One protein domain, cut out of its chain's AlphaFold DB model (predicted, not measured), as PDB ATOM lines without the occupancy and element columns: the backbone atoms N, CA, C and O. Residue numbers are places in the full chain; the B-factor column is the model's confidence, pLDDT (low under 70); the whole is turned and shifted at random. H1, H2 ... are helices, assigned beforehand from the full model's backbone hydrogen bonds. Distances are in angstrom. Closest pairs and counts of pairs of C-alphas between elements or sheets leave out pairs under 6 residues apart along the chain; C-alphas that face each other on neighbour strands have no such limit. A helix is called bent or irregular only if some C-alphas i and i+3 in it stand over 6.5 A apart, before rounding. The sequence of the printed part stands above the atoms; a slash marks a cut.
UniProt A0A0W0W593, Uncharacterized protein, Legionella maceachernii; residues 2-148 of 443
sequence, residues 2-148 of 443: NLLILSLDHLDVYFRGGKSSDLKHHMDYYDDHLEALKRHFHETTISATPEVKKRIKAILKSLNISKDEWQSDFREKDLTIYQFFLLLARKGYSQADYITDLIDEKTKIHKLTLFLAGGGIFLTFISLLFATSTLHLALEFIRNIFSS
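What this domain is: This is residues 2 to 148 of the 443 residues of an uncharacterized protein of Legionella maceachernii (UniProt A0A0W0W593). What does one see first? A head of six short helices, H1 to H6, gathers at the first part of H7, which runs on out of it and is continued by H8 as a long arm. At the arm's far end H9 turns off at about a right angle; residues 111 to 125 and 139 to 148 stick out free. What is it made of, and how large is it? The printed part has 147 residues with nine named helices, H1 to H9 in that order, and no named strand: all helix. It is extended, with a radius of gyration of the C-alphas of 22.6 A, and spans 69 by 35 by 30 A.

How they stand to each other: What meets the longest helix? H7, residues 94 to 117, is the hub and has a kink of 26 degrees near residue 106. H6, residues 81 to 90, touches its residues 95 to 103 at a steep tilt of 60 degrees, opposite ways, with C-alphas 89 and 97 closest at 4.6 A. H2, residues 20 to 31, touches its residues 102 to 106 at a shallow tilt of 34 degrees, only just short of steep, the closest C-alphas being 31 and 106, 6.0 A apart. What else is in the head? H1, residues 3 to 15, forms a helical hairpin with H2, C-alphas 10 and 23 being closest at 6.2 A, and touches H4, residues 50 to 62, at a shallow tilt of 9 degrees, C-alphas 12 and 59 being closest at 5.3 A. H3, residues 34 to 43, touches H6 only at their ends, with C-alphas 41 and 82 closest at 4.9 A. H5, residues 67 to 75, is only just irregular, C-alphas 72 and 75 being 6.6 A apart, and is close to H4 but not clearly touching, with C-alphas 60 and 70 closest at 8.0 A. What lies beyond? H8, residues 119 to 131, and H7 meet only through their link. H9, residues 134 to 147, stands about perpendicular to H8 at 88 degrees. Are the backbones whole? Every O i to N i+4 pair is within hydrogen-bond range in H1, H4, H6, H8 and H9; the counts are 5 of 8 in H2, 5 of 6 in H3, 4 of 5 in H5 and 18 of 20 in H7.

Where its parts are: Where does H7 run? It goes from C-alpha 94 at (8.204, 31.557, -41.240) to C-alpha 117 at (9.137, 64.193, -49.974), 33.8 A. Where are the first and last helices? H1, 18.5 A long, begins at C-alpha 3, (5.586, 38.600, -64.399). H9, 19.0 A long, ends at C-alpha 147, (20.074, 70.867, -16.682).

The domain as a whole: How far does it reach? The two C-alphas farthest apart, those of Lys 67 and Ser 133, are 70.2 A apart. Is there a cut or a long link? The printed part has no cut and no long link. Where is confidence low? The mean pLDDT of the printed part is 83.0; 34 residues are under 70, among them residues 109 to 127.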
ATOM      1  N   ASN A   2       4.089  35.989 -68.038       84.75
ATOM      2  CA  ASN A   2       3.399  36.852 -67.069       84.75
ATOM      3  C   ASN A   2       4.278  37.034 -65.815       84.75
ATOM      4  O   ASN A   2       4.642  36.051 -65.172       84.75
ATOM      5  N   LEU A   3       4.643  38.275 -65.481       90.62
ATOM      6  CA  LEU A   3       5.586  38.600 -64.399       90.62
ATOM      7  C   LEU A   3       5.098  38.129 -63.015       90.62
ATOM      8  O   LEU A   3       5.905  37.783 -62.151       90.62
ATOM      9  N   LEU A   4       3.779  38.028 -62.827       92.62
ATOM     10  CA  LEU A   4       3.197  37.403 -61.641       92.62
ATOM     11  C   LEU A   4       3.555  35.911 -61.547       92.62
ATOM     12  O   LEU A   4       3.933  35.443 -60.480       92.62
ATOM     13  N   ILE A   5       3.464  35.169 -62.655       94.81
ATOM     14  CA  ILE A   5       3.775  33.732 -62.683       94.81
ATOM     15  C   ILE A   5       5.253  33.502 -62.379       94.81
ATOM     16  O   ILE A   5       5.569  32.657 -61.551       94.81
ATOM     17  N   LEU A   6       6.137  34.317 -62.961       94.00
ATOM     18  CA  LEU A   6       7.565  34.284 -62.641       94.00
ATOM     19  C   LEU A   6       7.814  34.556 -61.147       94.00
ATOM     20  O   LEU A   6       8.611  33.871 -60.516       94.00
ATOM     21  N   SER A   7       7.089  35.512 -60.560       94.50
ATOM     22  CA  SER A   7       7.193  35.801 -59.125       94.50
ATOM     23  C   SER A   7       6.733  34.620 -58.269       94.50
ATOM     24  O   SER A   7       7.411  34.267 -57.312       94.50
ATOM     25  N   LEU A   8       5.625  33.966 -58.627       95.00
ATOM     26  CA  LEU A   8       5.160  32.759 -57.937       95.00
ATOM     27  C   LEU A   8       6.144  31.588 -58.075       95.00
ATOM     28  O   LEU A   8       6.278  30.813 -57.133       95.00
ATOM     29  N   ASP A   9       6.859  31.490 -59.196       94.62
ATOM     30  CA  ASP A   9       7.899  30.478 -59.402       94.62
ATOM     31  C   ASP A   9       9.105  30.710 -58.483       94.62
ATOM     32  O   ASP A   9       9.540  29.784 -57.802       94.62
ATOM     33  N   HIS A  10       9.592  31.950 -58.372       94.81
ATOM     34  CA  HIS A  10      10.651  32.290 -57.413       94.81
ATOM     35  C   HIS A  10      10.225  32.054 -55.958       94.81
ATOM     36  O   HIS A  10      11.032  31.615 -55.137       94.81
ATOM     37  N   LEU A  11       8.952  32.299 -55.633       95.12
ATOM     38  CA  LEU A  11       8.404  32.024 -54.306       95.12
ATOM     39  C   LEU A  11       8.340  30.517 -54.017       95.12
ATOM     40  O   LEU A  11       8.730  30.104 -52.928       95.12
ATOM     41  N   ASP A  12       7.903  29.691 -54.974       94.50
ATOM     42  CA  ASP A  12       7.915  28.223 -54.845       94.50
ATOM     43  C   ASP A  12       9.344  27.688 -54.662       94.50
ATOM     44  O   ASP A  12       9.594  26.886 -53.762       94.50
ATOM     45  N   VAL A  13      10.308  28.195 -55.440       94.06
ATOM     46  CA  VAL A  13      11.734  27.862 -55.272       94.06
ATOM     47  C   VAL A  13      12.211  28.207 -53.862       94.06
ATOM     48  O   VAL A  13      12.844  27.377 -53.210       94.06
ATOM     49  N   TYR A  14      11.854  29.382 -53.341       94.94
ATOM     50  CA  TYR A  14      12.181  29.755 -51.967       94.94
ATOM     51  C   TYR A  14      11.544  28.809 -50.936       94.94
ATOM     52  O   TYR A  14      12.234  28.334 -50.042       94.94
ATOM     53  N   PHE A  15      10.269  28.427 -51.070       93.25
ATOM     54  CA  PHE A  15       9.642  27.468 -50.142       93.25
ATOM     55  C   PHE A  15      10.319  26.092 -50.112       93.25
ATOM     56  O   PHE A  15      10.252  25.392 -49.093       93.25
ATOM     57  N   ARG A  16      10.984  25.721 -51.208       91.69
ATOM     58  CA  ARG A  16      11.717  24.463 -51.365       91.69
ATOM     59  C   ARG A  16      13.159  24.503 -50.858       91.69
ATOM     60  O   ARG A  16      13.751  23.430 -50.783       91.69
ATOM     61  N   GLY A  17      13.686  25.670 -50.481       91.56
ATOM     62  CA  GLY A  17      15.071  25.839 -50.021       91.56
ATOM     63  C   GLY A  17      15.940  26.747 -50.892       91.56
ATOM     64  O   GLY A  17      17.161  26.719 -50.781       91.56
ATOM     65  N   GLY A  18      15.345  27.529 -51.796       92.88
ATOM     66  CA  GLY A  18      16.068  28.565 -52.534       92.88
ATOM     67  C   GLY A  18      16.643  29.637 -51.603       92.88
ATOM     68  O   GLY A  18      16.068  29.943 -50.559       92.88
ATOM     69  N   LYS A  19      17.768  30.245 -51.992       93.62
ATOM     70  CA  LYS A  19      18.437  31.271 -51.177       93.62
ATOM     71  C   LYS A  19      17.538  32.484 -50.962       93.62
ATOM     72  O   LYS A  19      16.855  32.940 -51.884       93.62
ATOM     73  N   SER A  20      17.586  33.064 -49.761       93.06
ATOM     74  CA  SER A  20      16.768  34.246 -49.464       93.06
ATOM     75  C   SER A  20      17.223  35.479 -50.262       93.06
ATOM     76  O   SER A  20      16.392  36.296 -50.667       93.06
ATOM     77  N   SER A  21      18.521  35.557 -50.584       93.31
ATOM     78  CA  SER A  21      19.111  36.575 -51.463       93.31
ATOM     79  C   SER A  21      18.477  36.608 -52.850       93.31
ATOM     80  O   SER A  21      18.227  37.687 -53.381       93.31
ATOM     81  N   ASP A  22      18.192  35.439 -53.421       94.12
ATOM     82  CA  ASP A  22      17.722  35.314 -54.800       94.12
ATOM     83  C   ASP A  22      16.264  35.768 -54.898       94.12
ATOM     84  O   ASP A  22      15.891  36.506 -55.812       94.12
ATOM     85  N   LEU A  23      15.450  35.402 -53.899       94.56
ATOM     86  CA  LEU A  23      14.090  35.913 -53.767       94.56
ATOM     87  C   LEU A  23      14.087  37.433 -53.570       94.56
ATOM     88  O   LEU A  23      13.295  38.129 -54.205       94.56
ATOM     89  N   LYS A  24      14.964  37.952 -52.705       94.56
ATOM     90  CA  LYS A  24      15.062  39.392 -52.458       94.56
ATOM     91  C   LYS A  24      15.418  40.152 -53.737       94.56
ATOM     92  O   LYS A  24      14.704  41.081 -54.087       94.56
ATOM     93  N   HIS A  25      16.443  39.701 -54.457       94.50
ATOM     94  CA  HIS A  25      16.862  40.299 -55.724       94.50
ATOM     95  C   HIS A  25      15.738  40.275 -56.771       94.50
ATOM     96  O   HIS A  25      15.520  41.254 -57.479       94.50
ATOM     97  N   HIS A  26      14.974  39.179 -56.863       93.81
ATOM     98  CA  HIS A  26      13.794  39.131 -57.737       93.81
ATOM     99  C   HIS A  26      12.727  40.158 -57.326       93.81
ATOM    100  O   HIS A  26      12.115  40.808 -58.172       93.81
ATOM    101  N   MET A  27      12.517  40.333 -56.020       93.38
ATOM    102  CA  MET A  27      11.555  41.295 -55.480       93.38
ATOM    103  C   MET A  27      11.985  42.760 -55.643       93.38
ATOM    104  O   MET A  27      11.115  43.631 -55.597       93.38
ATOM    105  N   ASP A  28      13.268  43.049 -55.876       92.31
ATOM    106  CA  ASP A  28      13.766  44.413 -56.118       92.31
ATOM    107  C   ASP A  28      13.193  45.025 -57.409       92.31
ATOM    108  O   ASP A  28      13.006  46.234 -57.489       92.31
ATOM    109  N   TYR A  29      12.749  44.206 -58.374       91.56
ATOM    110  CA  TYR A  29      11.985  44.688 -59.536       91.56
ATOM    111  C   TYR A  29      10.780  45.566 -59.142       91.56
ATOM    112  O   TYR A  29      10.422  46.512 -59.848       91.56
ATOM    113  N   TYR A  30      10.134  45.249 -58.016       91.56
ATOM    114  CA  TYR A  30       8.952  45.962 -57.544       91.56
ATOM    115  C   TYR A  30       9.259  47.287 -56.837       91.56
ATOM    116  O   TYR A  30       8.310  48.023 -56.570       91.56
ATOM    117  N   ASP A  31      10.532  47.615 -56.574       87.88
ATOM    118  CA  ASP A  31      10.916  48.932 -56.042       87.88
ATOM    119  C   ASP A  31      10.474  50.056 -56.986       87.88
ATOM    120  O   ASP A  31       9.869  51.036 -56.550       87.88
ATOM    121  N   ASP A  32      10.676  49.854 -58.290       86.38
ATOM    122  CA  ASP A  32      10.331  50.825 -59.332       86.38
ATOM    123  C   ASP A  32       8.935  50.588 -59.949       86.38
ATOM    124  O   ASP A  32       8.445  51.396 -60.736       86.38
ATOM    125  N   HIS A  33       8.255  49.490 -59.585       90.31
ATOM    126  CA  HIS A  33       7.000  49.039 -60.210       90.31
ATOM    127  C   HIS A  33       5.893  48.734 -59.189       90.31
ATOM    128  O   HIS A  33       5.269  47.668 -59.203       90.31
ATOM    129  N   LEU A  34       5.601  49.687 -58.307       87.44
ATOM    130  CA  LEU A  34       4.630  49.515 -57.219       87.44
ATOM    131  C   LEU A  34       3.202  49.220 -57.687       87.44
ATOM    132  O   LEU A  34       2.509  48.420 -57.060       87.44
ATOM    133  N   GLU A  35       2.760  49.802 -58.801       89.06
ATOM    134  CA  GLU A  35       1.445  49.477 -59.370       89.06
ATOM    135  C   GLU A  35       1.378  48.007 -59.801       89.06
ATOM    136  O   GLU A  35       0.367  47.334 -59.599       89.06
ATOM    137  N   ALA A  36       2.487  47.458 -60.313       92.12
ATOM    138  CA  ALA A  36       2.575  46.034 -60.606       92.12
ATOM    139  C   ALA A  36       2.550  45.200 -59.317       92.12
ATOM    140  O   ALA A  36       1.848  44.195 -59.283       92.12
ATOM    141  N   LEU A  37       3.241  45.623 -58.250       92.31
ATOM    142  CA  LEU A  37       3.201  44.955 -56.939       92.31
ATOM    143  C   LEU A  37       1.769  44.904 -56.395       92.31
ATOM    144  O   LEU A  37       1.276  43.843 -56.007       92.31
ATOM    145  N   LYS A  38       1.079  46.047 -56.412       92.06
ATOM    146  CA  LYS A  38      -0.302  46.177 -55.953       92.06
ATOM    147  C   LYS A  38      -1.234  45.288 -56.768       92.06
ATOM    148  O   LYS A  38      -1.949  44.471 -56.190       92.06
ATOM    149  N   ARG A  39      -1.158  45.365 -58.098       93.31
ATOM    150  CA  ARG A  39      -1.965  44.528 -58.987       93.31
ATOM    151  C   ARG A  39      -1.703  43.040 -58.751       93.31
ATOM    152  O   ARG A  39      -2.641  42.257 -58.625       93.31
ATOM    153  N   HIS A  40      -0.438  42.635 -58.674       93.94
ATOM    154  CA  HIS A  40      -0.039  41.230 -58.578       93.94
ATOM    155  C   HIS A  40      -0.350  40.613 -57.214       93.94
ATOM    156  O   HIS A  40      -0.851  39.496 -57.171       93.94
ATOM    157  N   PHE A  41      -0.091  41.311 -56.108       94.19
ATOM    158  CA  PHE A  41      -0.223  40.722 -54.773       94.19
ATOM    159  C   PHE A  41      -1.485  41.162 -54.031       94.19
ATOM    160  O   PHE A  41      -2.093  40.350 -53.335       94.19
ATOM    161  N   HIS A  42      -1.900  42.421 -54.170       92.69
ATOM    162  CA  HIS A  42      -3.019  42.972 -53.402       92.69
ATOM    163  C   HIS A  42      -4.365  42.916 -54.126       92.69
ATOM    164  O   HIS A  42      -5.381  42.919 -53.441       92.69
ATOM    165  N   GLU A  43      -4.385  42.847 -55.458       93.12
ATOM    166  CA  GLU A  43      -5.626  42.838 -56.250       93.12
ATOM    167  C   GLU A  43      -5.888  41.478 -56.917       93.12
ATOM    168  O   GLU A  43      -7.034  41.041 -56.986       93.12
ATOM    169  N   THR A  44      -4.849  40.769 -57.372       93.38
ATOM    170  CA  THR A  44      -5.021  39.454 -58.010       93.38
ATOM    171  C   THR A  44      -5.352  38.374 -56.977       93.38
ATOM    172  O   THR A  44      -4.652  38.219 -55.969       93.38
ATOM    173  N   THR A  45      -6.399  37.591 -57.250       94.06
ATOM    174  CA  THR A  45      -6.836  36.480 -56.396       94.06
ATOM    175  C   THR A  45      -6.149  35.165 -56.755       94.06
ATOM    176  O   THR A  45      -5.718  34.947 -57.891       94.06
ATOM    177  N   ILE A  46      -6.048  34.249 -55.788       91.56
ATOM    178  CA  ILE A  46      -5.423  32.926 -55.982       91.56
ATOM    179  C   ILE A  46      -6.164  32.042 -57.001       91.56
ATOM    180  O   ILE A  46      -5.611  31.055 -57.487       91.56
ATOM    181  N   SER A  47      -7.404  32.406 -57.336       88.12
ATOM    182  CA  SER A  47      -8.266  31.715 -58.299       88.12
ATOM    183  C   SER A  47      -8.396  32.456 -59.636       88.12
ATOM    184  O   SER A  47      -9.124  31.984 -60.505       88.12
ATOM    185  N   ALA A  48      -7.697  33.582 -59.824       89.12
ATOM    186  CA  ALA A  48      -7.899  34.474 -60.968       89.12
ATOM    187  C   ALA A  48      -7.626  33.815 -62.333       89.12
ATOM    188  O   ALA A  48      -8.339  34.074 -63.299       89.12
ATOM    189  N   THR A  49      -6.596  32.969 -62.435       91.25
ATOM    190  CA  THR A  49      -6.250  32.247 -63.673       91.25
ATOM    191  C   THR A  49      -5.850  30.799 -63.374       91.25
ATOM    192  O   THR A  49      -5.350  30.517 -62.277       91.25
ATOM    193  N   PRO A  50      -6.023  29.860 -64.328       89.88
ATOM    194  CA  PRO A  50      -5.609  28.467 -64.138       89.88
ATOM    195  C   PRO A  50      -4.103  28.335 -63.864       89.88
ATOM    196  O   PRO A  50      -3.697  27.491 -63.068       89.88
ATOM    197  N   GLU A  51      -3.278  29.206 -64.454       92.69
ATOM    198  CA  GLU A  51      -1.830  29.245 -64.223       92.69
ATOM    199  C   GLU A  51      -1.488  29.652 -62.784       92.69
ATOM    200  O   GLU A  51      -0.731  28.947 -62.116       92.69
ATOM    201  N   VAL A  52      -2.092  30.734 -62.270       91.06
ATOM    202  CA  VAL A  52      -1.918  31.161 -60.868       91.06
ATOM    203  C   VAL A  52      -2.356  30.045 -59.924       91.06
ATOM    204  O   VAL A  52      -1.594  29.653 -59.041       91.06
ATOM    205  N   LYS A  53      -3.532  29.453 -60.159       90.94
ATOM    206  CA  LYS A  53      -4.058  28.354 -59.339       90.94
ATOM    207  C   LYS A  53      -3.107  27.154 -59.312       90.94
ATOM    208  O   LYS A  53      -2.893  26.567 -58.252       90.94
ATOM    209  N   LYS A  54      -2.509  26.798 -60.454       92.00
ATOM    210  CA  LYS A  54      -1.519  25.715 -60.553       92.00
ATOM    211  C   LYS A  54      -0.271  26.009 -59.716       92.00
ATOM    212  O   LYS A  54       0.194  25.120 -59.003       92.00
ATOM    213  N   ARG A  55       0.247  27.240 -59.752       93.06
ATOM    214  CA  ARG A  55       1.417  27.640 -58.947       93.06
ATOM    215  C   ARG A  55       1.109  27.701 -57.451       93.06
ATOM    216  O   ARG A  55       1.882  27.180 -56.658       93.06
ATOM    217  N   ILE A  56      -0.054  28.221 -57.063       93.38
ATOM    218  CA  ILE A  56      -0.500  28.215 -55.660       93.38
ATOM    219  C   ILE A  56      -0.634  26.779 -55.132       93.38
ATOM    220  O   ILE A  56      -0.149  26.481 -54.042       93.38
ATOM    221  N   LYS A  57      -1.207  25.855 -55.919       89.81
ATOM    222  CA  LYS A  57      -1.249  24.424 -55.567       89.81
ATOM    223  C   LYS A  57       0.151  23.827 -55.376       89.81
ATOM    224  O   LYS A  57       0.342  23.033 -54.457       89.81
ATOM    225  N   ALA A  58       1.122  24.198 -56.215       89.56
ATOM    226  CA  ALA A  58       2.503  23.736 -56.074       89.56
ATOM    227  C   ALA A  58       3.132  24.213 -54.753       89.56
ATOM    228  O   ALA A  58       3.673  23.392 -54.011       89.56
ATOM    229  N   ILE A  59       2.946  25.493 -54.406       92.00
ATOM    230  CA  ILE A  59       3.402  26.062 -53.130       92.00
ATOM    231  C   ILE A  59       2.783  25.302 -51.950       92.00
ATOM    232  O   ILE A  59       3.501  24.865 -51.055       92.00
ATOM    233  N   LEU A  60       1.470  25.068 -51.957       91.19
ATOM    234  CA  LEU A  60       0.787  24.336 -50.880       91.19
ATOM    235  C   LEU A  60       1.306  22.908 -50.711       91.19
ATOM    236  O   LEU A  60       1.512  22.452 -49.588       91.19
ATOM    237  N   LYS A  61       1.573  22.225 -51.828       87.62
ATOM    238  CA  LYS A  61       2.174  20.889 -51.820       87.62
ATOM    239  C   LYS A  61       3.581  20.914 -51.213       87.62
ATOM    240  O   LYS A  61       3.905  20.040 -50.414       87.62
ATOM    241  N   SER A  62       4.395  21.927 -51.528       86.81
ATOM    242  CA  SER A  62       5.739  22.106 -50.942       86.81
ATOM    243  C   SER A  62       5.712  22.376 -49.427       86.81
ATOM    244  O   SER A  62       6.657  22.053 -48.695       86.81
ATOM    245  N   LEU A  63       4.607  22.949 -48.947       87.19
ATOM    246  CA  LEU A  63       4.350  23.240 -47.540       87.19
ATOM    247  C   LEU A  63       3.715  22.069 -46.780       87.19
ATOM    248  O   LEU A  63       3.541  22.184 -45.574       87.19
ATOM    249  N   ASN A  64       3.421  20.947 -47.447       87.94
ATOM    250  CA  ASN A  64       2.709  19.801 -46.870       87.94
ATOM    251  C   ASN A  64       1.284  20.121 -46.374       87.94
ATOM    252  O   ASN A  64       0.793  19.488 -45.443       87.94
ATOM    253  N   ILE A  65       0.612  21.101 -46.982       86.50
ATOM    254  CA  ILE A  65      -0.757  21.471 -46.602       86.50
ATOM    255  C   ILE A  65      -1.735  20.465 -47.215       86.50
ATOM    256  O   ILE A  65      -1.690  20.196 -48.420       86.50
ATOM    257  N   SER A  66      -2.617  19.900 -46.387       84.06
ATOM    258  CA  SER A  66      -3.550  18.856 -46.822       84.06
ATOM    259  C   SER A  66      -4.614  19.399 -47.783       84.06
ATOM    260  O   SER A  66      -4.921  20.595 -47.819       84.06
ATOM    261  N   LYS A  67      -5.215  18.504 -48.582       82.31
ATOM    262  CA  LYS A  67      -6.316  18.873 -49.490       82.31
ATOM    263  C   LYS A  67      -7.526  19.412 -48.717       82.31
ATOM    264  O   LYS A  67      -8.168  20.343 -49.197       82.31
ATOM    265  N   ASP A  68      -7.791  18.875 -47.531       84.06
ATOM    266  CA  ASP A  68      -8.904  19.298 -46.678       84.06
ATOM    267  C   ASP A  68      -8.680  20.715 -46.142       84.06
ATOM    268  O   ASP A  68      -9.575  21.556 -46.198       84.06
ATOM    269  N   GLU A  69      -7.450  21.012 -45.711       83.44
ATOM    270  CA  GLU A  69      -7.046  22.345 -45.262       83.44
ATOM    271  C   GLU A  69      -7.088  23.361 -46.415       83.44
ATOM    272  O   GLU A  69      -7.511  24.500 -46.229       83.44
ATOM    273  N   TRP A  70      -6.727  22.955 -47.638       82.12
ATOM    274  CA  TRP A  70      -6.903  23.789 -48.832       82.12
ATOM    275  C   TRP A  70      -8.373  24.155 -49.080       82.12
ATOM    276  O   TRP A  70      -8.690  25.317 -49.362       82.12
ATOM    277  N   GLN A  71      -9.271  23.170 -48.999       80.88
ATOM    278  CA  GLN A  71     -10.689  23.377 -49.284       80.88
ATOM    279  C   GLN A  71     -11.365  24.261 -48.236       80.88
ATOM    280  O   GLN A  71     -12.058  25.200 -48.620       80.88
ATOM    281  N   SER A  72     -11.118  24.012 -46.950       81.62
ATOM    282  CA  SER A  72     -11.752  24.761 -45.860       81.62
ATOM    283  C   SER A  72     -11.196  26.179 -45.702       81.62
ATOM    284  O   SER A  72     -11.952  27.134 -45.512       81.62
ATOM    285  N   ASP A  73      -9.873  26.354 -45.792       77.94
ATOM    286  CA  ASP A  73      -9.256  27.617 -45.385       77.94
ATOM    287  C   ASP A  73      -8.985  28.596 -46.519       77.94
ATOM    288  O   ASP A  73      -8.918  29.801 -46.247       77.94
ATOM    289  N   PHE A  74      -8.848  28.115 -47.757       79.56
ATOM    290  CA  PHE A  74      -8.342  28.924 -48.865       79.56
ATOM    291  C   PHE A  74      -9.275  28.975 -50.079       79.56
ATOM    292  O   PHE A  74      -9.410  30.038 -50.683       79.56
ATOM    293  N   ARG A  75      -9.932  27.862 -50.441       74.31
ATOM    294  CA  ARG A  75     -10.751  27.773 -51.665       74.31
ATOM    295  C   ARG A  75     -11.972  28.698 -51.642       74.31
ATOM    296  O   ARG A  75     -12.304  29.268 -52.676       74.31
ATOM    297  N   GLU A  76     -12.627  28.846 -50.494       65.62
ATOM    298  CA  GLU A  76     -13.903  29.571 -50.384       65.62
ATOM    299  C   GLU A  76     -13.754  31.089 -50.200       65.62
ATOM    300  O   GLU A  76     -14.723  31.825 -50.358       65.62
ATOM    301  N   LYS A  77     -12.555  31.587 -49.877       72.12
ATOM    302  CA  LYS A  77     -12.382  32.951 -49.343       72.12
ATOM    303  C   LYS A  77     -11.968  34.023 -50.363       72.12
ATOM    304  O   LYS A  77     -11.598  35.107 -49.932       72.12
ATOM    305  N   ASP A  78     -12.002  33.727 -51.668       83.81
ATOM    306  CA  ASP A  78     -11.532  34.606 -52.767       83.81
ATOM    307  C   ASP A  78     -10.298  35.451 -52.388       83.81
ATOM    308  O   ASP A  78     -10.263  36.677 -52.491       83.81
ATOM    309  N   LEU A  79      -9.289  34.772 -51.834       91.25
ATOM    310  CA  LEU A  79      -8.148  35.438 -51.217       91.25
ATOM    311  C   LEU A  79      -7.251  36.052 -52.286       91.25
ATOM    312  O   LEU A  79      -6.914  35.411 -53.288       91.25
ATOM    313  N   THR A  80      -6.767  37.261 -52.019       94.25
ATOM    314  CA  THR A  80      -5.661  37.835 -52.793       94.25
ATOM    315  C   THR A  80      -4.363  37.089 -52.494       94.25
ATOM    316  O   THR A  80      -4.224  36.465 -51.440       94.25
ATOM    317  N   ILE A  81      -3.386  37.140 -53.399       93.75
ATOM    318  CA  ILE A  81      -2.103  36.441 -53.203       93.75
ATOM    319  C   ILE A  81      -1.399  36.917 -51.917       93.75
ATOM    320  O   ILE A  81      -0.850  36.114 -51.165       93.75
ATOM    321  N   TYR A  82      -1.486  38.209 -51.598       94.31
ATOM    322  CA  TYR A  82      -1.012  38.750 -50.326       94.31
ATOM    323  C   TYR A  82      -1.766  38.161 -49.127       94.31
ATOM    324  O   TYR A  82      -1.144  37.715 -48.164       94.31
ATOM    325  N   GLN A  83      -3.103  38.125 -49.174       93.31
ATOM    326  CA  GLN A  83      -3.914  37.554 -48.092       93.31
ATOM    327  C   GLN A  83      -3.640  36.062 -47.890       93.31
ATOM    328  O   GLN A  83      -3.639  35.591 -46.754       93.31
ATOM    329  N   PHE A  84      -3.362  35.335 -48.972       94.00
ATOM    330  CA  PHE A  84      -2.927  33.946 -48.938       94.00
ATOM    331  C   PHE A  84      -1.623  33.782 -48.144       94.00
ATOM    332  O   PHE A  84      -1.594  33.021 -47.175       94.00
ATOM    333  N   PHE A  85      -0.572  34.540 -48.476       94.44
ATOM    334  CA  PHE A  85       0.690  34.477 -47.728       94.44
ATOM    335  C   PHE A  85       0.551  34.965 -46.288       94.44
ATOM    336  O   PHE A  85       1.173  34.415 -45.384       94.44
ATOM    337  N   LEU A  86      -0.320  35.942 -46.046       92.56
ATOM    338  CA  LEU A  86      -0.622  36.426 -44.706       92.56
ATOM    339  C   LEU A  86      -1.311  35.354 -43.853       92.56
ATOM    340  O   LEU A  86      -0.998  35.206 -42.671       92.56
ATOM    341  N   LEU A  87      -2.224  34.577 -44.444       91.25
ATOM    342  CA  LEU A  87      -2.865  33.452 -43.770       91.25
ATOM    343  C   LEU A  87      -1.855  32.338 -43.462       91.25
ATOM    344  O   LEU A  87      -1.895  31.776 -42.369       91.25
ATOM    345  N   LEU A  88      -0.917  32.066 -44.374       91.06
ATOM    346  CA  LEU A  88       0.190  31.138 -44.124       91.06
ATOM    347  C   LEU A  88       1.104  31.632 -42.993       91.06
ATOM    348  O   LEU A  88       1.391  30.880 -42.065       91.06
ATOM    349  N   ALA A  89       1.498  32.905 -42.998       90.62
ATOM    350  CA  ALA A  89       2.279  33.492 -41.908       90.62
ATOM    351  C   ALA A  89       1.547  33.347 -40.560       90.62
ATOM    352  O   ALA A  89       2.144  32.955 -39.558       90.62
ATOM    353  N   ARG A  90       0.222  33.551 -40.547       87.00
ATOM    354  CA  ARG A  90      -0.626  33.364 -39.357       87.00
ATOM    355  C   ARG A  90      -0.679  31.924 -38.849       87.00
ATOM    356  O   ARG A  90      -0.866  31.721 -37.650       87.00
ATOM    357  N   LYS A  91      -0.518  30.944 -39.738       86.31
ATOM    358  CA  LYS A  91      -0.408  29.520 -39.391       86.31
ATOM    359  C   LYS A  91       0.989  29.122 -38.897       86.31
ATOM    360  O   LYS A  91       1.157  27.995 -38.454       86.31
ATOM    361  N   GLY A  92       1.960  30.038 -38.914       83.19
ATOM    362  CA  GLY A  92       3.310  29.810 -38.394       83.19
ATOM    363  C   GLY A  92       4.364  29.503 -39.460       83.19
ATOM    364  O   GLY A  92       5.498  29.190 -39.111       83.19
ATOM    365  N   TYR A  93       4.041  29.625 -40.752       88.56
ATOM    366  CA  TYR A  93       5.027  29.430 -41.818       88.56
ATOM    367  C   TYR A  93       5.985  30.632 -41.898       88.56
ATOM    368  O   TYR A  93       5.674  31.654 -42.511       88.56
ATOM    369  N   SER A  94       7.178  30.498 -41.311       86.19
ATOM    370  CA  SER A  94       8.204  31.557 -41.240       86.19
ATOM    371  C   SER A  94       8.671  32.068 -42.610       86.19
ATOM    372  O   SER A  94       8.951  33.253 -42.776       86.19
ATOM    373  N   GLN A  95       8.713  31.197 -43.621       91.56
ATOM    374  CA  GLN A  95       9.017  31.582 -45.003       91.56
ATOM    375  C   GLN A  95       7.941  32.514 -45.585       91.56
ATOM    376  O   GLN A  95       8.278  33.486 -46.258       91.56
ATOM    377  N   ALA A  96       6.660  32.268 -45.284       92.81
ATOM    378  CA  ALA A  96       5.567  33.138 -45.709       92.81
ATOM    379  C   ALA A  96       5.594  34.484 -44.970       92.81
ATOM    380  O   ALA A  96       5.324  35.520 -45.577       92.81
ATOM    381  N   ASP A  97       5.985  34.484 -43.692       90.38
ATOM    382  CA  ASP A  97       6.201  35.716 -42.928       90.38
ATOM    383  C   ASP A  97       7.240  36.615 -43.615       90.38
ATOM    384  O   ASP A  97       6.949  37.774 -43.907       90.38
ATOM    385  N   TYR A  98       8.377  36.046 -44.032       92.25
ATOM    386  CA  TYR A  98       9.390  36.790 -44.785       92.25
ATOM    387  C   TYR A  98       8.881  37.322 -46.132       92.25
ATOM    388  O   TYR A  98       9.130  38.477 -46.467       92.25
ATOM    389  N   ILE A  99       8.135  36.521 -46.897       94.06
ATOM    390  CA  ILE A  99       7.543  36.967 -48.171       94.06
ATOM    391  C   ILE A  99       6.610  38.158 -47.943       94.06
ATOM    392  O   ILE A  99       6.665  39.146 -48.674       94.06
ATOM    393  N   THR A 100       5.763  38.091 -46.915       93.31
ATOM    394  CA  THR A 100       4.879  39.214 -46.579       93.31
ATOM    395  C   THR A 100       5.652  40.437 -46.097       93.31
ATOM    396  O   THR A 100       5.268  41.544 -46.457       93.31
ATOM    397  N   ASP A 101       6.754  40.262 -45.357       91.56
ATOM    398  CA  ASP A 101       7.637  41.370 -44.980       91.56
ATOM    399  C   ASP A 101       8.281  42.025 -46.199       91.56
ATOM    400  O   ASP A 101       8.327  43.248 -46.250       91.56
ATOM    401  N   LEU A 102       8.706  41.247 -47.202       91.88
ATOM    402  CA  LEU A 102       9.211  41.795 -48.461       91.88
ATOM    403  C   LEU A 102       8.127  42.613 -49.175       91.88
ATOM    404  O   LEU A 102       8.379  43.746 -49.565       91.88
ATOM    405  N   ILE A 103       6.902  42.096 -49.303       92.06
ATOM    406  CA  ILE A 103       5.797  42.837 -49.942       92.06
ATOM    407  C   ILE A 103       5.467  44.126 -49.158       92.06
ATOM    408  O   ILE A 103       5.279  45.200 -49.745       92.06
ATOM    409  N   ASP A 104       5.432  44.045 -47.825       90.25
ATOM    410  CA  ASP A 104       5.152  45.180 -46.946       90.25
ATOM    411  C   ASP A 104       6.286  46.218 -46.960       90.25
ATOM    412  O   ASP A 104       6.008  47.417 -46.930       90.25
ATOM    413  N   GLU A 105       7.551  45.792 -47.002       87.56
ATOM    414  CA  GLU A 105       8.733  46.658 -47.084       87.56
ATOM    415  C   GLU A 105       8.669  47.520 -48.344       87.56
ATOM    416  O   GLU A 105       8.732  48.747 -48.246       87.56
ATOM    417  N   LYS A 106       8.409  46.903 -49.501       85.25
ATOM    418  CA  LYS A 106       8.267  47.607 -50.786       85.25
ATOM    419  C   LYS A 106       7.099  48.606 -50.757       85.25
ATOM    420  O   LYS A 106       7.215  49.735 -51.229       85.25
ATOM    421  N   THR A 107       6.003  48.258 -50.080       78.50
ATOM    422  CA  THR A 107       4.846  49.155 -49.893       78.50
ATOM    423  C   THR A 107       5.135  50.312 -48.919       78.50
ATOM    424  O   THR A 107       4.629  51.427 -49.089       78.50
ATOM    425  N   LYS A 108       5.934  50.072 -47.870       75.38
ATOM    426  CA  LYS A 108       6.307  51.066 -46.848       75.38
ATOM    427  C   LYS A 108       7.346  52.052 -47.352       75.38
ATOM    428  O   LYS A 108       7.214  53.224 -47.015       75.38
ATOM    429  N   ILE A 109       8.327  51.605 -48.140       63.62
ATOM    430  CA  ILE A 109       9.346  52.481 -48.729       63.62
ATOM    431  C   ILE A 109       8.644  53.607 -49.473       63.62
ATOM    432  O   ILE A 109       8.887  54.749 -49.137       63.62
ATOM    433  N   HIS A 110       7.651  53.325 -50.316       58.16
ATOM    434  CA  HIS A 110       6.887  54.375 -50.994       58.16
ATOM    435  C   HIS A 110       6.210  55.376 -50.047       58.16
ATOM    436  O   HIS A 110       6.282  56.584 -50.260       58.16
ATOM    437  N   LYS A 111       5.579  54.893 -48.967       61.88
ATOM    438  CA  LYS A 111       4.962  55.769 -47.956       61.88
ATOM    439  C   LYS A 111       6.003  56.610 -47.224       61.88
ATOM    440  O   LYS A 111       5.730  57.766 -46.922       61.88
ATOM    441  N   LEU A 112       7.180  56.046 -46.958       58.91
ATOM    442  CA  LEU A 112       8.303  56.753 -46.360       58.91
ATOM    443  C   LEU A 112       8.900  57.761 -47.345       58.91
ATOM    444  O   LEU A 112       9.158  58.880 -46.936       58.91
ATOM    445  N   THR A 113       9.069  57.425 -48.625       60.25
ATOM    446  CA  THR A 113       9.547  58.339 -49.672       60.25
ATOM    447  C   THR A 113       8.565  59.486 -49.869       60.25
ATOM    448  O   THR A 113       8.987  60.623 -50.023       60.25
ATOM    449  N   LEU A 114       7.257  59.230 -49.779       62.31
ATOM    450  CA  LEU A 114       6.215  60.258 -49.816       62.31
ATOM    451  C   LEU A 114       6.220  61.107 -48.532       62.31
ATOM    452  O   LEU A 114       6.087  62.326 -48.600       62.31
ATOM    453  N   PHE A 115       6.471  60.496 -47.370       58.00
ATOM    454  CA  PHE A 115       6.678  61.203 -46.102       58.00
ATOM    455  C   PHE A 115       7.988  62.009 -46.069       58.00
ATOM    456  O   PHE A 115       8.009  63.068 -45.466       58.00
ATOM    457  N   LEU A 116       9.055  61.559 -46.735       54.59
ATOM    458  CA  LEU A 116      10.351  62.235 -46.898       54.59
ATOM    459  C   LEU A 116      10.291  63.330 -47.971       54.59
ATOM    460  O   LEU A 116      10.913  64.373 -47.803       54.59
ATOM    461  N   ALA A 117       9.491  63.144 -49.022       57.28
ATOM    462  CA  ALA A 117       9.137  64.193 -49.974       57.28
ATOM    463  C   ALA A 117       8.293  65.280 -49.283       57.28
ATOM    464  O   ALA A 117       8.593  66.466 -49.404       57.28
ATOM    465  N   GLY A 118       7.328  64.884 -48.443       55.56
ATOM    466  CA  GLY A 118       6.695  65.764 -47.452       55.56
ATOM    467  C   GLY A 118       7.681  66.265 -46.390       55.56
ATOM    468  O   GLY A 118       7.520  67.347 -45.838       55.56
ATOM    469  N   GLY A 119       8.767  65.530 -46.169       53.16
ATOM    470  CA  GLY A 119       9.909  65.877 -45.341       53.16
ATOM    471  C   GLY A 119      10.696  67.057 -45.892       53.16
ATOM    472  O   GLY A 119      11.411  67.670 -45.119       53.16
ATOM    473  N   GLY A 120      10.490  67.482 -47.145       59.06
ATOM    474  CA  GLY A 120      10.876  68.819 -47.604       59.06
ATOM    475  C   GLY A 120      10.243  69.928 -46.754       59.06
ATOM    476  O   GLY A 120      10.903  70.916 -46.458       59.06
ATOM    477  N   ILE A 121       9.014  69.734 -46.260       57.28
ATOM    478  CA  ILE A 121       8.340  70.624 -45.298       57.28
ATOM    479  C   ILE A 121       8.989  70.519 -43.910       57.28
ATOM    480  O   ILE A 121       9.176  71.525 -43.241       57.28
ATOM    481  N   PHE A 122       9.400  69.323 -43.478       57.75
ATOM    482  CA  PHE A 122      10.095  69.136 -42.198       57.75
ATOM    483  C   PHE A 122      11.538  69.670 -42.225       57.75
ATOM    484  O   PHE A 122      11.976  70.288 -41.265       57.75
ATOM    485  N   LEU A 123      12.261  69.509 -43.335       62.00
ATOM    486  CA  LEU A 123      13.596  70.060 -43.567       62.00
ATOM    487  C   LEU A 123      13.546  71.571 -43.769       62.00
ATOM    488  O   LEU A 123      14.448  72.256 -43.311       62.00
ATOM    489  N   THR A 124      12.508  72.108 -44.414       64.00
ATOM    490  CA  THR A 124      12.291  73.563 -44.459       64.00
ATOM    491  C   THR A 124      11.864  74.099 -43.103       64.00
ATOM    492  O   THR A 124      12.329  75.168 -42.741       64.00
ATOM    493  N   PHE A 125      11.087  73.363 -42.305       66.50
ATOM    494  CA  PHE A 125      10.777  73.726 -40.921       66.50
ATOM    495  C   PHE A 125      12.027  73.695 -40.032       66.50
ATOM    496  O   PHE A 125      12.260  74.632 -39.278       66.50
ATOM    497  N   ILE A 126      12.884  72.678 -40.175       64.56
ATOM    498  CA  ILE A 126      14.187  72.601 -39.509       64.56
ATOM    499  C   ILE A 126      15.097  73.738 -39.988       64.56
ATOM    500  O   ILE A 126      15.618  74.469 -39.158       64.56
ATOM    501  N   SER A 127      15.248  73.966 -41.293       69.50
ATOM    502  CA  SER A 127      16.042  75.082 -41.830       69.50
ATOM    503  C   SER A 127      15.491  76.452 -41.426       69.50
ATOM    504  O   SER A 127      16.271  77.364 -41.181       69.50
ATOM    505  N   LEU A 128      14.171  76.609 -41.294       70.38
ATOM    506  CA  LEU A 128      13.524  77.820 -40.782       70.38
ATOM    507  C   LEU A 128      13.767  77.988 -39.273       70.38
ATOM    508  O   LEU A 128      13.990  79.108 -38.816       70.38
ATOM    509  N   LEU A 129      13.803  76.893 -38.504       64.00
ATOM    510  CA  LEU A 129      14.248  76.884 -37.105       64.00
ATOM    511  C   LEU A 129      15.742  77.232 -36.976       64.00
ATOM    512  O   LEU A 129      16.110  77.951 -36.057       64.00
ATOM    513  N   PHE A 130      16.594  76.782 -37.906       69.12
ATOM    514  CA  PHE A 130      18.016  77.149 -37.967       69.12
ATOM    515  C   PHE A 130      18.235  78.610 -38.395       69.12
ATOM    516  O   PHE A 130      19.164  79.250 -37.910       69.12
ATOM    517  N   ALA A 131      17.398  79.145 -39.290       72.25
ATOM    518  CA  ALA A 131      17.511  80.511 -39.809       72.25
ATOM    519  C   ALA A 131      16.900  81.574 -38.880       72.25
ATOM    520  O   ALA A 131      17.274  82.744 -38.948       72.25
ATOM    521  N   THR A 132      15.956  81.195 -38.016       66.44
ATOM    522  CA  THR A 132      15.362  82.105 -37.030       66.44
ATOM    523  C   THR A 132      16.127  82.036 -35.706       66.44
ATOM    524  O   THR A 132      16.642  80.991 -35.322       66.44
ATOM    525  N   SER A 133      16.151  83.131 -34.934       65.50
ATOM    526  CA  SER A 133      16.742  83.202 -33.576       65.50
ATOM    527  C   SER A 133      16.124  82.214 -32.558       65.50
ATOM    528  O   SER A 133      16.456  82.234 -31.372       65.50
ATOM    529  N   THR A 134      15.217  81.345 -33.008       64.00
ATOM    530  CA  THR A 134      14.585  80.274 -32.244       64.00
ATOM    531  C   THR A 134      15.529  79.106 -31.975       64.00
ATOM    532  O   THR A 134      15.287  78.382 -31.019       64.00
ATOM    533  N   LEU A 135      16.632  78.946 -32.718       66.62
ATOM    534  CA  LEU A 135      17.648  77.936 -32.400       66.62
ATOM    535  C   LEU A 135      18.302  78.195 -31.043       66.62
ATOM    536  O   LEU A 135      18.530  77.255 -30.290       66.62
ATOM    537  N   HIS A 136      18.555  79.459 -30.695       71.50
ATOM    538  CA  HIS A 136      19.073  79.803 -29.372       71.50
ATOM    539  C   HIS A 136      18.045  79.476 -28.281       71.50
ATOM    540  O   HIS A 136      18.416  78.918 -27.254       71.50
ATOM    541  N   LEU A 137      16.755  79.729 -28.533       67.69
ATOM    542  CA  LEU A 137      15.661  79.307 -27.651       67.69
ATOM    543  C   LEU A 137      15.546  77.783 -27.569       67.69
ATOM    544  O   LEU A 137      15.344  77.263 -26.485       67.69
ATOM    545  N   ALA A 138      15.705  77.052 -28.672       68.62
ATOM    546  CA  ALA A 138      15.659  75.595 -28.697       68.62
ATOM    547  C   ALA A 138      16.870  74.989 -27.979       68.62
ATOM    548  O   ALA A 138      16.701  74.052 -27.211       68.62
ATOM    549  N   LEU A 139      18.073  75.540 -28.163       73.50
ATOM    550  CA  LEU A 139      19.273  75.140 -27.430       73.50
ATOM    551  C   LEU A 139      19.188  75.508 -25.952       73.50
ATOM    552  O   LEU A 139      19.616  74.709 -25.131       73.50
ATOM    553  N   GLU A 140      18.626  76.660 -25.587       74.06
ATOM    554  CA  GLU A 140      18.358  77.009 -24.187       74.06
ATOM    555  C   GLU A 140      17.268  76.133 -23.585       74.06
ATOM    556  O   GLU A 140      17.386  75.730 -22.436       74.06
ATOM    557  N   PHE A 141      16.244  75.778 -24.355       68.06
ATOM    558  CA  PHE A 141      15.190  74.871 -23.927       68.06
ATOM    559  C   PHE A 141      15.744  73.460 -23.733       68.06
ATOM    560  O   PHE A 141      15.517  72.866 -22.688       68.06
ATOM    561  N   ILE A 142      16.552  72.958 -24.672       68.00
ATOM    562  CA  ILE A 142      17.302  71.701 -24.553       68.00
ATOM    563  C   ILE A 142      18.246  71.786 -23.351       68.00
ATOM    564  O   ILE A 142      18.230  70.904 -22.506       68.00
ATOM    565  N   ARG A 143      19.024  72.858 -23.203       70.88
ATOM    566  CA  ARG A 143      19.938  73.044 -22.072       70.88
ATOM    567  C   ARG A 143      19.193  73.087 -20.738       70.88
ATOM    568  O   ARG A 143      19.661  72.448 -19.807       70.88
ATOM    569  N   ASN A 144      18.044  73.756 -20.654       67.19
ATOM    570  CA  ASN A 144      17.195  73.810 -19.459       67.19
ATOM    571  C   ASN A 144      16.527  72.458 -19.164       67.19
ATOM    572  O   ASN A 144      16.396  72.060 -18.007       67.19
ATOM    573  N   ILE A 145      16.145  71.721 -20.210       66.31
ATOM    574  CA  ILE A 145      15.658  70.341 -20.127       66.31
ATOM    575  C   ILE A 145      16.763  69.440 -19.568       66.31
ATOM    576  O   ILE A 145      16.531  68.730 -18.594       66.31
ATOM    577  N   PHE A 146      17.975  69.500 -20.122       67.31
ATOM    578  CA  PHE A 146      19.109  68.668 -19.709       67.31
ATOM    579  C   PHE A 146      19.760  69.125 -18.395       67.31
ATOM    580  O   PHE A 146      20.416  68.318 -17.740       67.31
ATOM    581  N   SER A 147      19.571  70.378 -17.971       69.62
ATOM    582  CA  SER A 147      20.074  70.867 -16.682       69.62
ATOM    583  C   SER A 147      19.220  70.418 -15.501       69.62
ATOM    584  O   SER A 147      19.682  70.484 -14.364       69.62
ATOM    585  N   SER A 148      17.980  69.980 -15.743       74.56
ATOM    586  CA  SER A 148      17.079  69.505 -14.694       74.56
ATOM    587  C   SER A 148      17.079  67.979 -14.621       74.56
ATOM    588  O   SER A 148      16.720  67.276 -15.566       74.56
TER     589      SER A 148